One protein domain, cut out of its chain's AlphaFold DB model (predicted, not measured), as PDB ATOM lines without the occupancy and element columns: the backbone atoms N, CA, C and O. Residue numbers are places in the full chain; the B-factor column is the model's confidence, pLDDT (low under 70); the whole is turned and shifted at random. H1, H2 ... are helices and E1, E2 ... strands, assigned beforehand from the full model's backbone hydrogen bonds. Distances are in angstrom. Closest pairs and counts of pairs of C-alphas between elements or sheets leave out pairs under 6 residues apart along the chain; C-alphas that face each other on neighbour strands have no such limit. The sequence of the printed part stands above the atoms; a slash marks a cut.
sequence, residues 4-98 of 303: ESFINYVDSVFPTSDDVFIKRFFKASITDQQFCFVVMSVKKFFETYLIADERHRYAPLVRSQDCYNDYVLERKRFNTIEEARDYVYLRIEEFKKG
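AT A GLANCE: This is residues 4 to 98 of the 303 residues of the protein "LRAT domain-containing protein" of Panagrellus redivivus (UniProt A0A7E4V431). A twisted sheet of four strands forms a slab, with the long helix H3 packed along one face and the shorter helix H1 covering part of the opposite face. Residues 53 to 66 make a long loop beyond one end of E3, and the chain then comes back through the small helix H2 to E4. The sheet is antiparallel throughout, in the order E1, E2, E3, E4; E1, E2 and E3 make a meander, each strand the antiparallel neighbour of the one before. The printed part has 95 residues, with three named helices and four named strands in the order H1, E1, E2, E3, H2, E4, H3, and its class is mixed, helices and strands. It is compact, with a radius of gyration of the C-alphas of 13.5 A and spans of 38 by 34 by 20 A.

IN THESE COORDINATES: In the sheet, E1 is residues 20 to 27, 20.7 A long; E2 is residues 34 to 42, 25.1 A; E3 is residues 45 to 52, 23.2 A; and E4 is residues 72 to 78, 16.5 A. H3, residues 81 to 96, is 22.5 A long and ends at C-alpha 96, (162.398, 148.760, 183.611). H1, residues 4 to 13, is 14.4 A long and begins at C-alpha 4, (175.061, 164.780, 178.153). H2 is residues 67 to 70, 5.6 A.

HOW THE PARTS SIT: E1 and E4 are the edge strands. E1 and E2 form a hairpin, with N 24 and O 37 at 2.9 A. E2 and E3 form another, with N 38 and O 49 at 2.9 A. E3 and E4 are antiparallel at 163 degrees, with N 48 and O 76 at 2.8 A. H3 is on the sheet at a height of 8.4 A, over E2 and E3, and runs along the strands, at 10 degrees to E3 on the local plane. The closest C-alphas of E2 and H3 are those of Phe 37 and Val 88, 6.8 A apart. H1 lies on the opposite face at a height of 9.9 A, over E2, along the strands at 19 degrees to E2 on the local plane; E1 is only just not under it, with 2 of its 10 C-alphas falling there. The closest C-alphas of H1 and E2 are those of Val 10 and Cys 36, 7.7 A apart. H2 only grazes the sheet, with residues 68 to 70. H1 and H3 are apart. In H1 and H3 every O i to N i+4 pair is within hydrogen-bond range; H2 is too short for such a pair.

THE WHOLE: The two C-alphas farthest apart are those of Lys 44 and Tyr 58, at 38.4 A. The printed part has no cut. The link from E3 to H2, residues 53 to 66, is long, and its C-alphas lie 10 to 22 A from the mean of all C-alphas. The mean pLDDT of the printed part is 71.9; residues 28 to 33, 54 to 71 and 95 to 98 are under 70.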
ATOM      1  N   GLU A   4     174.373 163.684 177.485       75.44
ATOM      2  CA  GLU A   4     175.061 164.780 178.153       75.44
ATOM      3  C   GLU A   4     174.210 166.051 178.120       75.44
ATOM      4  O   GLU A   4     174.005 166.701 179.142       75.44
ATOM      5  N   SER A   5     173.602 166.343 176.975       75.25
ATOM      6  CA  SER A   5     172.676 167.454 176.794       75.25
ATOM      7  C   SER A   5     171.417 167.310 177.661       75.25
ATOM      8  O   SER A   5     170.952 168.307 178.214       75.25
ATOM      9  N   PHE A   6     170.883 166.091 177.841       70.62
ATOM     10  CA  PHE A   6     169.733 165.849 178.725       70.62
ATOM     11  C   PHE A   6     170.094 166.028 180.197       70.62
ATOM     12  O   PHE A   6     169.351 166.672 180.939       70.62
ATOM     13  N   ILE A   7     171.257 165.528 180.616       73.62
ATOM     14  CA  ILE A   7     171.775 165.753 181.969       73.62
ATOM     15  C   ILE A   7     171.937 167.254 182.226       73.62
ATOM     16  O   ILE A   7     171.354 167.760 183.185       73.62
ATOM     17  N   ASN A   8     172.605 167.971 181.317       76.81
ATOM     18  CA  ASN A   8     172.808 169.419 181.399       76.81
ATOM     19  C   ASN A   8     171.480 170.188 181.464       76.81
ATOM     20  O   ASN A   8     171.344 171.129 182.246       76.81
ATOM     21  N   TYR A   9     170.474 169.771 180.687       74.38
ATOM     22  CA  TYR A   9     169.134 170.347 180.756       74.38
ATOM     23  C   TYR A   9     168.515 170.157 182.145       74.38
ATOM     24  O   TYR A   9     168.122 171.136 182.783       74.38
ATOM     25  N   VAL A  10     168.468 168.923 182.654       72.81
ATOM     26  CA  VAL A  10     167.887 168.671 183.977       72.81
ATOM     27  C   VAL A  10     168.698 169.384 185.064       72.81
ATOM     28  O   VAL A  10     168.115 169.842 186.036       72.81
ATOM     29  N   ASP A  11     170.025 169.490 184.950       78.88
ATOM     30  CA  ASP A  11     170.872 170.291 185.856       78.88
ATOM     31  C   ASP A  11     170.571 171.789 185.791       78.88
ATOM     32  O   ASP A  11     170.596 172.448 186.825       78.88
ATOM     33  N   SER A  12     170.214 172.328 184.626       77.19
ATOM     34  CA  SER A  12     169.828 173.738 184.506       77.19
ATOM     35  C   SER A  12     168.473 174.052 185.154       77.19
ATOM     36  O   SER A  12     168.303 175.121 185.732       77.19
ATOM     37  N   VAL A  13     167.515 173.118 185.081       72.31
ATOM     38  CA  VAL A  13     166.152 173.295 185.619       72.31
ATOM     39  C   VAL A  13     166.076 172.916 187.095       72.31
ATOM     40  O   VAL A  13     165.396 173.567 187.883       72.31
ATOM     41  N   PHE A  14     166.793 171.860 187.466       72.50
ATOM     42  CA  PHE A  14     166.881 171.321 188.816       72.50
ATOM     43  C   PHE A  14     168.350 171.331 189.245       72.50
ATOM     44  O   PHE A  14     168.992 170.266 189.255       72.50
ATOM     45  N   PRO A  15     168.902 172.526 189.539       75.25
ATOM     46  CA  PRO A  15     170.281 172.652 189.972       75.25
ATOM     47  C   PRO A  15     170.484 171.881 191.268       75.25
ATOM     48  O   PRO A  15     169.593 171.801 192.114       75.25
ATOM     49  N   THR A  16     171.674 171.309 191.427       74.38
ATOM     50  CA  THR A  16     172.041 170.669 192.691       74.38
ATOM     51  C   THR A  16     172.023 171.739 193.782       74.38
ATOM     52  O   THR A  16     172.813 172.680 193.752       74.38
ATOM     53  N   SER A  17     171.088 171.610 194.717       78.00
ATOM     54  CA  SER A  17     170.889 172.510 195.854       78.00
ATOM     55  C   SER A  17     170.499 171.692 197.079       78.00
ATOM     56  O   SER A  17     170.094 170.540 196.924       78.00
ATOM     57  N   ASP A  18     170.521 172.301 198.263       73.44
ATOM     58  CA  ASP A  18     170.071 171.660 199.509       73.44
ATOM     59  C   ASP A  18     168.618 171.152 199.432       73.44
ATOM     60  O   ASP A  18     168.233 170.232 200.151       73.44
ATOM     61  N   ASP A  19     167.827 171.700 198.505       80.19
ATOM     62  CA  ASP A  19     166.450 171.295 198.253       80.19
ATOM     63  C   ASP A  19     166.306 170.139 197.246       80.19
ATOM     64  O   ASP A  19     165.185 169.712 197.003       80.19
ATOM     65  N   VAL A  20     167.374 169.598 196.644       77.19
ATOM     66  CA  VAL A  20     167.294 168.462 195.698       77.19
ATOM     67  C   VAL A  20     167.953 167.230 196.308       77.19
ATOM     68  O   VAL A  20     169.174 167.126 196.380       77.19
ATOM     69  N   PHE A  21     167.143 166.252 196.711       72.88
ATOM     70  CA  PHE A  21     167.622 165.078 197.450       72.88
ATOM     71  C   PHE A  21     167.988 163.900 196.560       72.88
ATOM     72  O   PHE A  21     168.872 163.109 196.889       72.88
ATOM     73  N   ILE A  22     167.267 163.726 195.454       75.31
ATOM     74  CA  ILE A  22     167.454 162.578 194.571       75.31
ATOM     75  C   ILE A  22     167.395 163.075 193.143       75.31
ATOM     76  O   ILE A  22     166.414 163.682 192.731       75.31
ATOM     77  N   LYS A  23     168.438 162.751 192.385       82.31
ATOM     78  CA  LYS A  23     168.481 162.893 190.937       82.31
ATOM     79  C   LYS A  23     168.954 161.574 190.351       82.31
ATOM     80  O   LYS A  23     170.058 161.102 190.649       82.31
ATOM     81  N   ARG A  24     168.073 160.903 189.614       80.88
ATOM     82  CA  ARG A  24     168.328 159.566 189.067       80.88
ATOM     83  C   ARG A  24     167.983 159.542 187.598       80.88
ATOM     84  O   ARG A  24     166.814 159.514 187.230       80.88
ATOM     85  N   PHE A  25     169.031 159.517 186.788       81.25
ATOM     86  CA  PHE A  25     168.929 159.251 185.368       81.25
ATOM     87  C   PHE A  25     168.866 157.752 185.140       81.25
ATOM     88  O   PHE A  25     169.622 156.984 185.742       81.25
ATOM     89  N   PHE A  26     167.970 157.332 184.266       77.88
ATOM     90  CA  PHE A  26     167.900 155.953 183.828       77.88
ATOM     91  C   PHE A  26     167.458 155.905 182.377       77.88
ATOM     92  O   PHE A  26     166.808 156.814 181.863       77.88
ATOM     93  N   LYS A  27     167.851 154.829 181.708       72.62
ATOM     94  CA  LYS A  27     167.458 154.544 180.338       72.62
ATOM     95  C   LYS A  27     166.413 153.442 180.389       72.62
ATOM     96  O   LYS A  27     166.672 152.403 181.001       72.62
ATOM     97  N   ALA A  28     165.242 153.664 179.805       64.06
ATOM     98  CA  ALA A  28     164.289 152.578 179.648       64.06
ATOM     99  C   ALA A  28     164.853 151.601 178.611       64.06
ATOM    100  O   ALA A  28     165.135 151.980 177.477       64.06
ATOM    101  N   SER A  29     165.032 150.345 179.014       51.84
ATOM    102  CA  SER A  29     165.605 149.280 178.178       51.84
ATOM    103  C   SER A  29     164.818 149.040 176.893       51.84
ATOM    104  O   SER A  29     165.386 148.592 175.907       51.84
ATOM    105  N   ILE A  30     163.520 149.339 176.912       46.00
ATOM    106  CA  ILE A  30     162.601 149.029 175.818       46.00
ATOM    107  C   ILE A  30     162.605 150.123 174.741       46.00
ATOM    108  O   ILE A  30     162.401 149.834 173.569       46.00
ATOM    109  N   THR A  31     162.825 151.383 175.119       53.06
ATOM    110  CA  THR A  31     162.629 152.531 174.215       53.06
ATOM    111  C   THR A  31     163.918 153.270 173.904       53.06
ATOM    112  O   THR A  31     163.914 154.207 173.117       53.06
ATOM    113  N   ASP A  32     165.013 152.908 174.575       61.56
ATOM    114  CA  ASP A  32     166.273 153.652 174.562       61.56
ATOM    115  C   ASP A  32     166.145 155.120 175.041       61.56
ATOM    116  O   ASP A  32     167.114 155.889 175.019       61.56
ATOM    117  N   GLN A  33     164.964 155.506 175.537       67.62
ATOM    118  CA  GLN A  33     164.662 156.846 176.015       67.62
ATOM    119  C   GLN A  33     165.246 157.054 177.408       67.62
ATOM    120  O   GLN A  33     165.253 156.156 178.260       67.62
ATOM    121  N   GLN A  34     165.742 158.263 177.639       75.69
ATOM    122  CA  GLN A  34     166.253 158.663 178.935       75.69
ATOM    123  C   GLN A  34     165.170 159.331 179.760       75.69
ATOM    124  O   GLN A  34     164.388 160.146 179.275       75.69
ATOM    125  N   PHE A  35     165.173 158.987 181.035       79.69
ATOM    126  CA  PHE A  35     164.304 159.549 182.041       79.69
ATOM    127  C   PHE A  35     165.150 160.070 183.191       79.69
ATOM    128  O   PHE A  35     166.253 159.580 183.453       79.69
ATOM    129  N   CYS A  36     164.611 161.047 183.904       83.19
ATOM    130  CA  CYS A  36     165.157 161.524 185.155       83.19
ATOM    131  C   CYS A  36     164.055 161.572 186.207       83.19
ATOM    132  O   CYS A  36     163.017 162.192 185.988       83.19
ATOM    133  N   PHE A  37     164.293 160.942 187.353       83.06
ATOM    134  CA  PHE A  37     163.544 161.247 188.564       83.06
ATOM    135  C   PHE A  37     164.281 162.313 189.359       83.06
ATOM    136  O   PHE A  37     165.457 162.136 189.693       83.06
ATOM    137  N   VAL A  38     163.563 163.377 189.704       84.44
ATOM    138  CA  VAL A  38     164.026 164.412 190.626       84.44
ATOM    139  C   VAL A  38     163.131 164.399 191.857       84.44
ATOM    140  O   VAL A  38     161.911 164.390 191.724       84.44
ATOM    141  N   VAL A  39     163.721 164.397 193.051       85.31
ATOM    142  CA  VAL A  39     163.009 164.584 194.320       85.31
ATOM    143  C   VAL A  39     163.500 165.854 194.981       85.31
ATOM    144  O   VAL A  39     164.699 165.997 195.225       85.31
ATOM    145  N   MET A  40     162.565 166.750 195.281       87.44
ATOM    146  CA  MET A  40     162.847 168.063 195.842       87.44
ATOM    147  C   MET A  40     162.130 168.304 197.165       87.44
ATOM    148  O   MET A  40     160.976 167.906 197.314       87.44
ATOM    149  N   SER A  41     162.774 169.027 198.080       86.88
ATOM    150  CA  SER A  41     162.121 169.728 199.181       86.88
ATOM    151  C   SER A  41     161.291 170.870 198.628       86.88
ATOM    152  O   SER A  41     161.780 171.697 197.862       86.88
ATOM    153  N   VAL A  42     160.045 170.975 199.062       85.31
ATOM    154  CA  VAL A  42     159.234 172.165 198.839       85.31
ATOM    155  C   VAL A  42     158.546 172.499 200.157       85.31
ATOM    156  O   VAL A  42     157.498 171.960 200.514       85.31
ATOM    157  N   LYS A  43     159.141 173.428 200.911       86.75
ATOM    158  CA  LYS A  43     158.679 173.854 202.243       86.75
ATOM    159  C   LYS A  43     158.632 172.707 203.266       86.75
ATOM    160  O   LYS A  43     159.616 172.455 203.941       86.75
ATOM    161  N   LYS A  44     157.460 172.082 203.443       88.88
ATOM    162  CA  LYS A  44     157.178 171.044 204.458       88.88
ATOM    163  C   LYS A  44     156.882 169.675 203.842       88.88
ATOM    164  O   LYS A  44     156.403 168.788 204.536       88.88
ATOM    165  N   PHE A  45     157.066 169.543 202.537       89.62
ATOM    166  CA  PHE A  45     156.764 168.332 201.795       89.62
ATOM    167  C   PHE A  45     157.851 168.085 200.758       89.62
ATOM    168  O   PHE A  45     158.673 168.959 200.479       89.62
ATOM    169  N   PHE A  46     157.817 166.898 200.175       88.25
ATOM    170  CA  PHE A  46     158.707 166.491 199.103       88.25
ATOM    171  C   PHE A  46     157.896 166.333 197.824       88.25
ATOM    172  O   PHE A  46     156.767 165.839 197.851       88.25
ATOM    173  N   GLU A  47     158.445 166.762 196.696       88.25
ATOM    174  CA  GLU A  47     157.841 166.551 195.386       88.25
ATOM    175  C   GLU A  47     158.767 165.726 194.510       88.25
ATOM    176  O   GLU A  47     159.971 165.958 194.464       88.25
ATOM    177  N   THR A  48     158.185 164.756 193.820       86.88
ATOM    178  CA  THR A  48     158.875 163.955 192.815       86.88
ATOM    179  C   THR A  48     158.451 164.425 191.434       86.88
ATOM    180  O   THR A  48     157.282 164.764 191.222       86.88
ATOM    181  N   TYR A  49     159.404 164.439 190.517       83.12
ATOM    182  CA  TYR A  49     159.240 164.811 189.124       83.12
ATOM    183  C   TYR A  49     159.814 163.685 188.278       83.12
ATOM    184  O   TYR A  49     161.004 163.386 188.382       83.12
ATOM    185  N   LEU A  50     158.980 163.067 187.449       83.00
ATOM    186  CA  LEU A  50     159.441 162.202 186.372       83.00
ATOM    187  C   LEU A  50     159.581 163.035 185.105       83.00
ATOM    188  O   LEU A  50     158.600 163.595 184.629       83.00
ATOM    189  N   ILE A  51     160.783 163.096 184.553       79.94
ATOM    190  CA  ILE A  51     161.128 163.899 183.382       79.94
ATOM    191  C   ILE A  51     161.587 162.952 182.278       79.94
ATOM    192  O   ILE A  51     162.384 162.058 182.553       79.94
ATOM    193  N   ALA A  52     161.124 163.145 181.047       74.50
ATOM    194  CA  ALA A  52     161.594 162.384 179.888       74.50
ATOM    195  C   ALA A  52     162.392 163.257 178.914       74.50
ATOM    196  O   ALA A  52     162.099 164.441 178.742       74.50
ATOM    197  N   ASP A  53     163.393 162.648 178.281       71.81
ATOM    198  CA  ASP A  53     164.193 163.239 177.211       71.81
ATOM    199  C   ASP A  53     163.338 163.454 175.945       71.81
ATOM    200  O   ASP A  53     162.580 162.577 175.519       71.81
ATOM    201  N   GLU A  54     163.489 164.640 175.351       64.75
ATOM    202  CA  GLU A  54     162.757 165.203 174.210       64.75
ATOM    203  C   GLU A  54     162.891 164.463 172.885       64.75
ATOM    204  O   GLU A  54     162.229 164.865 171.929       64.75
ATOM    205  N   ARG A  55     163.756 163.448 172.786       55.16
ATOM    206  CA  ARG A  55     164.209 162.865 171.509       55.16
ATOM    207  C   ARG A  55     163.127 162.504 170.488       55.16
ATOM    208  O   ARG A  55     163.482 162.376 169.323       55.16
ATOM    209  N   HIS A  56     161.861 162.398 170.881       46.94
ATOM    210  CA  HIS A  56     160.781 162.027 169.976       46.94
ATOM    211  C   HIS A  56     159.726 163.108 169.685       46.94
ATOM    212  O   HIS A  56     158.950 162.917 168.765       46.94
ATOM    213  N   ARG A  57     159.703 164.283 170.338       49.62
ATOM    214  CA  ARG A  57     158.661 165.287 170.019       49.62
ATOM    215  C   ARG A  57     158.911 165.978 168.671       49.62
ATOM    216  O   ARG A  57     159.666 166.947 168.591       49.62
ATOM    217  N   TYR A  58     158.192 165.554 167.634       41.25
ATOM    218  CA  TYR A  58     158.085 166.249 166.345       41.25
ATOM    219  C   TYR A  58     157.152 167.471 166.430       41.25
ATOM    220  O   TYR A  58     156.101 167.518 165.800       41.25
ATOM    221  N   ALA A  59     157.506 168.490 167.217       36.56
ATOM    222  CA  ALA A  59     156.926 169.827 167.056       36.56
ATOM    223  C   ALA A  59     157.819 170.906 167.693       36.56
ATOM    224  O   ALA A  59     158.196 170.772 168.861       36.56
ATOM    225  N   PRO A  60     158.095 172.025 166.996       36.03
ATOM    226  CA  PRO A  60     158.712 173.192 167.603       36.03
ATOM    227  C   PRO A  60     157.640 173.938 168.408       36.03
ATOM    228  O   PRO A  60     157.075 174.934 167.958       36.03
ATOM    229  N   LEU A  61     157.306 173.443 169.601       37.69
ATOM    230  CA  LEU A  61     156.572 174.253 170.570       37.69
ATOM    231  C   LEU A  61     157.481 175.422 170.962       37.69
ATOM    232  O   LEU A  61     158.583 175.225 171.472       37.69
ATOM    233  N   VAL A  62     157.035 176.640 170.650       35.38
ATOM    234  CA  VAL A  62     157.708 177.893 171.006       35.38
ATOM    235  C   VAL A  62     157.940 177.899 172.516       35.38
ATOM    236  O   VAL A  62     156.995 177.947 173.299       35.38
ATOM    237  N   ARG A  63     159.210 177.799 172.912       38.56
ATOM    238  CA  ARG A  63     159.639 177.660 174.305       38.56
ATOM    239  C   ARG A  63     159.559 179.017 175.003       38.56
ATOM    240  O   ARG A  63     160.292 179.932 174.635       38.56
ATOM    241  N   SER A  64     158.694 179.150 176.007       36.78
ATOM    242  CA  SER A  64     158.842 180.202 177.018       36.78
ATOM    243  C   SER A  64     159.754 179.695 178.137       36.78
ATOM    244  O   SER A  64     159.828 178.498 178.394       36.78
ATOM    245  N   GLN A  65     160.458 180.597 178.816       38.47
ATOM    246  CA  GLN A  65     161.413 180.271 179.885       38.47
ATOM    247  C   GLN A  65     160.771 179.598 181.124       38.47
ATOM    248  O   GLN A  65     161.489 179.120 181.995       38.47
ATOM    249  N   ASP A  66     159.437 179.486 181.159       43.50
ATOM    250  CA  ASP A  66     158.640 178.876 182.233       43.50
ATOM    251  C   ASP A  66     158.180 177.427 181.926       43.50
ATOM    252  O   ASP A  66     157.366 176.850 182.650       43.50
ATOM    253  N   CYS A  67     158.676 176.803 180.850       47.38
ATOM    254  CA  CYS A  67     158.120 175.566 180.277       47.38
ATOM    255  C   CYS A  67     158.530 174.242 180.957       47.38
ATOM    256  O   CYS A  67     158.334 173.172 180.380       47.38
ATOM    257  N   TYR A  68     159.083 174.240 182.176       54.47
ATOM    258  CA  TYR A  68     159.558 172.990 182.799       54.47
ATOM    259  C   TYR A  68     158.438 171.941 182.984       54.47
ATOM    260  O   TYR A  68     158.693 170.740 182.892       54.47
ATOM    261  N   ASN A  69     157.181 172.374 183.151       59.47
ATOM    262  CA  ASN A  69     156.004 171.495 183.246       59.47
ATOM    263  C   ASN A  69     155.747 170.657 181.976       59.47
ATOM    264  O   ASN A  69     155.098 169.604 182.042       59.47
ATOM    265  N   ASP A  70     156.274 171.069 180.824       60.00
ATOM    266  CA  ASP A  70     156.070 170.350 179.563       60.00
ATOM    267  C   ASP A  70     156.845 169.029 179.507       60.00
ATOM    268  O   ASP A  70     156.467 168.135 178.740       60.00
ATOM    269  N   TYR A  71     157.862 168.891 180.361       64.50
ATOM    270  CA  TYR A  71     158.742 167.724 180.467       64.50
ATOM    271  C   TYR A  71     158.392 166.796 181.625       64.50
ATOM    272  O   TYR A  71     158.813 165.642 181.636       64.50
ATOM    273  N   VAL A  72     157.623 167.294 182.593       73.19
ATOM    274  CA  VAL A  72     157.230 166.542 183.784       73.19
ATOM    275  C   VAL A  72     156.096 165.588 183.420       73.19
ATOM    276  O   VAL A  72     154.932 165.977 183.348       73.19
ATOM    277  N   LEU A  73     156.421 164.324 183.174       71.12
ATOM    278  CA  LEU A  73     155.439 163.274 182.907       71.12
ATOM    279  C   LEU A  73     154.542 163.021 184.113       71.12
ATOM    280  O   LEU A  73     153.342 162.809 183.967       71.12
ATOM    281  N   GLU A  74     155.132 163.072 185.303       78.62
ATOM    282  CA  GLU A  74     154.436 162.814 186.550       78.62
ATOM    283  C   GLU A  74     154.979 163.710 187.659       78.62
ATOM    284  O   GLU A  74     156.190 163.900 187.787       78.62
ATOM    285  N   ARG A  75     154.059 164.249 188.467       85.19
ATOM    286  CA  ARG A  75     154.362 164.996 189.686       85.19
ATOM    287  C   ARG A  75     153.589 164.392 190.847       85.19
ATOM    288  O   ARG A  75     152.360 164.311 190.796       85.19
ATOM    289  N   LYS A  76     154.292 164.006 191.909       86.44
ATOM    290  CA  LYS A  76     153.681 163.479 193.141       86.44
ATOM    291  C   LYS A  76     154.255 164.169 194.363       86.44
ATOM    292  O   LYS A  76     155.441 164.483 194.388       86.44
ATOM    293  N   ARG A  77     153.402 164.395 195.363       90.00
ATOM    294  CA  ARG A  77     153.754 165.030 196.635       90.00
ATOM    295  C   ARG A  77     153.730 164.002 197.759       90.00
ATOM    296  O   ARG A  77     152.804 163.199 197.824       90.00
ATOM    297  N   PHE A  78     154.703 164.103 198.654       90.94
ATOM    298  CA  PHE A  78     154.909 163.220 199.797       90.94
ATOM    299  C   PHE A  78     155.186 164.034 201.056       90.94
ATOM    300  O   PHE A  78     155.693 165.156 200.978       90.94
ATOM    301  N   ASN A  79     154.851 163.479 202.218       92.12
ATOM    302  CA  ASN A  79     155.088 164.155 203.492       92.12
ATOM    303  C   ASN A  79     156.508 163.900 204.001       92.12
ATOM    304  O   ASN A  79     157.059 164.743 204.705       92.12
ATOM    305  N   THR A  80     157.103 162.765 203.627       89.88
ATOM    306  CA  THR A  80     158.470 162.405 204.015       89.88
ATOM    307  C   THR A  80     159.348 162.090 202.807       89.88
ATOM    308  O   THR A  80     158.865 161.813 201.704       89.88
ATOM    309  N   ILE A  81     160.665 162.147 203.013       87.31
ATOM    310  CA  ILE A  81     161.640 161.820 201.971       87.31
ATOM    311  C   ILE A  81     161.664 160.316 201.688       87.31
ATOM    312  O   ILE A  81     161.895 159.910 200.550       87.31
ATOM    313  N   GLU A  82     161.389 159.483 202.693       88.00
ATOM    314  CA  GLU A  82     161.313 158.028 202.562       88.00
ATOM    315  C   GLU A  82     160.175 157.627 201.622       88.00
ATOM    316  O   GLU A  82     160.409 156.862 200.691       88.00
ATOM    317  N   GLU A  83     158.985 158.215 201.792       86.19
ATOM    318  CA  GLU A  83     157.837 157.983 200.906       86.19
ATOM    319  C   GLU A  83     158.163 158.357 199.452       86.19
ATOM    320  O   GLU A  83     157.914 157.579 198.528       86.19
ATOM    321  N   ALA A  84     158.768 159.533 199.246       82.44
ATOM    322  CA  ALA A  84     159.162 160.000 197.921       82.44
ATOM    323  C   ALA A  84     160.212 159.081 197.276       82.44
ATOM    324  O   ALA A  84     160.127 158.757 196.089       82.44
ATOM    325  N   ARG A  85     161.203 158.644 198.057       79.50
ATOM    326  CA  ARG A  85     162.275 157.754 197.607       79.50
ATOM    327  C   ARG A  85     161.742 156.375 197.226       79.50
ATOM    328  O   ARG A  85     162.110 155.857 196.173       79.50
ATOM    329  N   ASP A  86     160.902 155.788 198.068       81.81
ATOM    330  CA  ASP A  86     160.351 154.452 197.847       81.81
ATOM    331  C   ASP A  86     159.444 154.444 196.610       81.81
ATOM    332  O   ASP A  86     159.533 153.536 195.781       81.81
ATOM    333  N   TYR A  87     158.669 155.514 196.412       85.12
ATOM    334  CA  TYR A  87     157.912 155.738 195.186       85.12
ATOM    335  C   TYR A  87     158.813 155.819 193.939       85.12
ATOM    336  O   TYR A  87     158.532 155.149 192.944       85.12
ATOM    337  N   VAL A  88     159.923 156.569 193.984       80.38
ATOM    338  CA  VAL A  88     160.876 156.642 192.859       80.38
ATOM    339  C   VAL A  88     161.448 155.265 192.522       80.38
ATOM    340  O   VAL A  88     161.500 154.901 191.347       80.38
ATOM    341  N   TYR A  89     161.856 154.477 193.520       80.88
ATOM    342  CA  TYR A  89     162.390 153.133 193.276       80.88
ATOM    343  C   TYR A  89     161.351 152.189 192.683       80.88
ATOM    344  O   TYR A  89     161.645 151.518 191.692       80.88
ATOM    345  N   LEU A  90     160.143 152.166 193.253       81.94
ATOM    346  CA  LEU A  90     159.034 151.386 192.714       81.94
ATOM    347  C   LEU A  90     158.802 151.751 191.249       81.94
ATOM    348  O   LEU A  90     158.741 150.868 190.393       81.94
ATOM    349  N   ARG A  91     158.752 153.053 190.948       78.38
ATOM    350  CA  ARG A  91     158.422 153.506 189.607       78.38
ATOM    351  C   ARG A  91     159.535 153.205 188.607       78.38
ATOM    352  O   ARG A  91     159.246 152.708 187.526       78.38
ATOM    353  N   ILE A  92     160.807 153.385 188.972       74.62
ATOM    354  CA  ILE A  92     161.945 152.956 188.135       74.62
ATOM    355  C   ILE A  92     161.846 151.463 187.791       74.62
ATOM    356  O   ILE A  92     162.066 151.084 186.640       74.62
ATOM    357  N   GLU A  93     161.514 150.611 188.761       74.38
ATOM    358  CA  GLU A  93     161.379 149.170 188.528       74.38
ATOM    359  C   GLU A  93     160.189 148.826 187.624       74.38
ATOM    360  O   GLU A  93     160.304 147.942 186.774       74.38
ATOM    361  N   GLU A  94     159.070 149.540 187.744       72.75
ATOM    362  CA  GLU A  94     157.937 149.414 186.822       72.75
ATOM    363  C   GLU A  94     158.319 149.808 185.387       72.75
ATOM    364  O   GLU A  94     158.056 149.046 184.455       72.75
ATOM    365  N   PHE A  95     159.033 150.926 185.211       68.31
ATOM    366  CA  PHE A  95     159.552 151.366 183.909       68.31
ATOM    367  C   PHE A  95     160.525 150.348 183.294       68.31
ATOM    368  O   PHE A  95     160.419 150.031 182.110       68.31
ATOM    369  N   LYS A  96     161.455 149.793 184.084       65.44
ATOM    370  CA  LYS A  96     162.398 148.760 183.611       65.44
ATOM    371  C   LYS A  96     161.700 147.481 183.156       65.44
ATOM    372  O   LYS A  96     162.180 146.820 182.240       65.44
ATOM    373  N   LYS A  97     160.594 147.122 183.808       63.53
ATOM    374  CA  LYS A  97     159.802 145.926 183.489       63.53
ATOM    375  C   LYS A  97     158.819 146.152 182.339       63.53
ATOM    376  O   LYS A  97     158.087 145.229 182.009       63.53
ATOM    377  N   GLY A  98     158.755 147.364 181.775       56.03
ATOM    378  CA  GLY A  98     157.715 147.744 180.814       56.03
ATOM    379  C   GLY A  98     156.308 147.710 181.409       56.03
ATOM    380  O   GLY A  98     155.322 147.770 180.683       56.03
TER     381      GLY A  98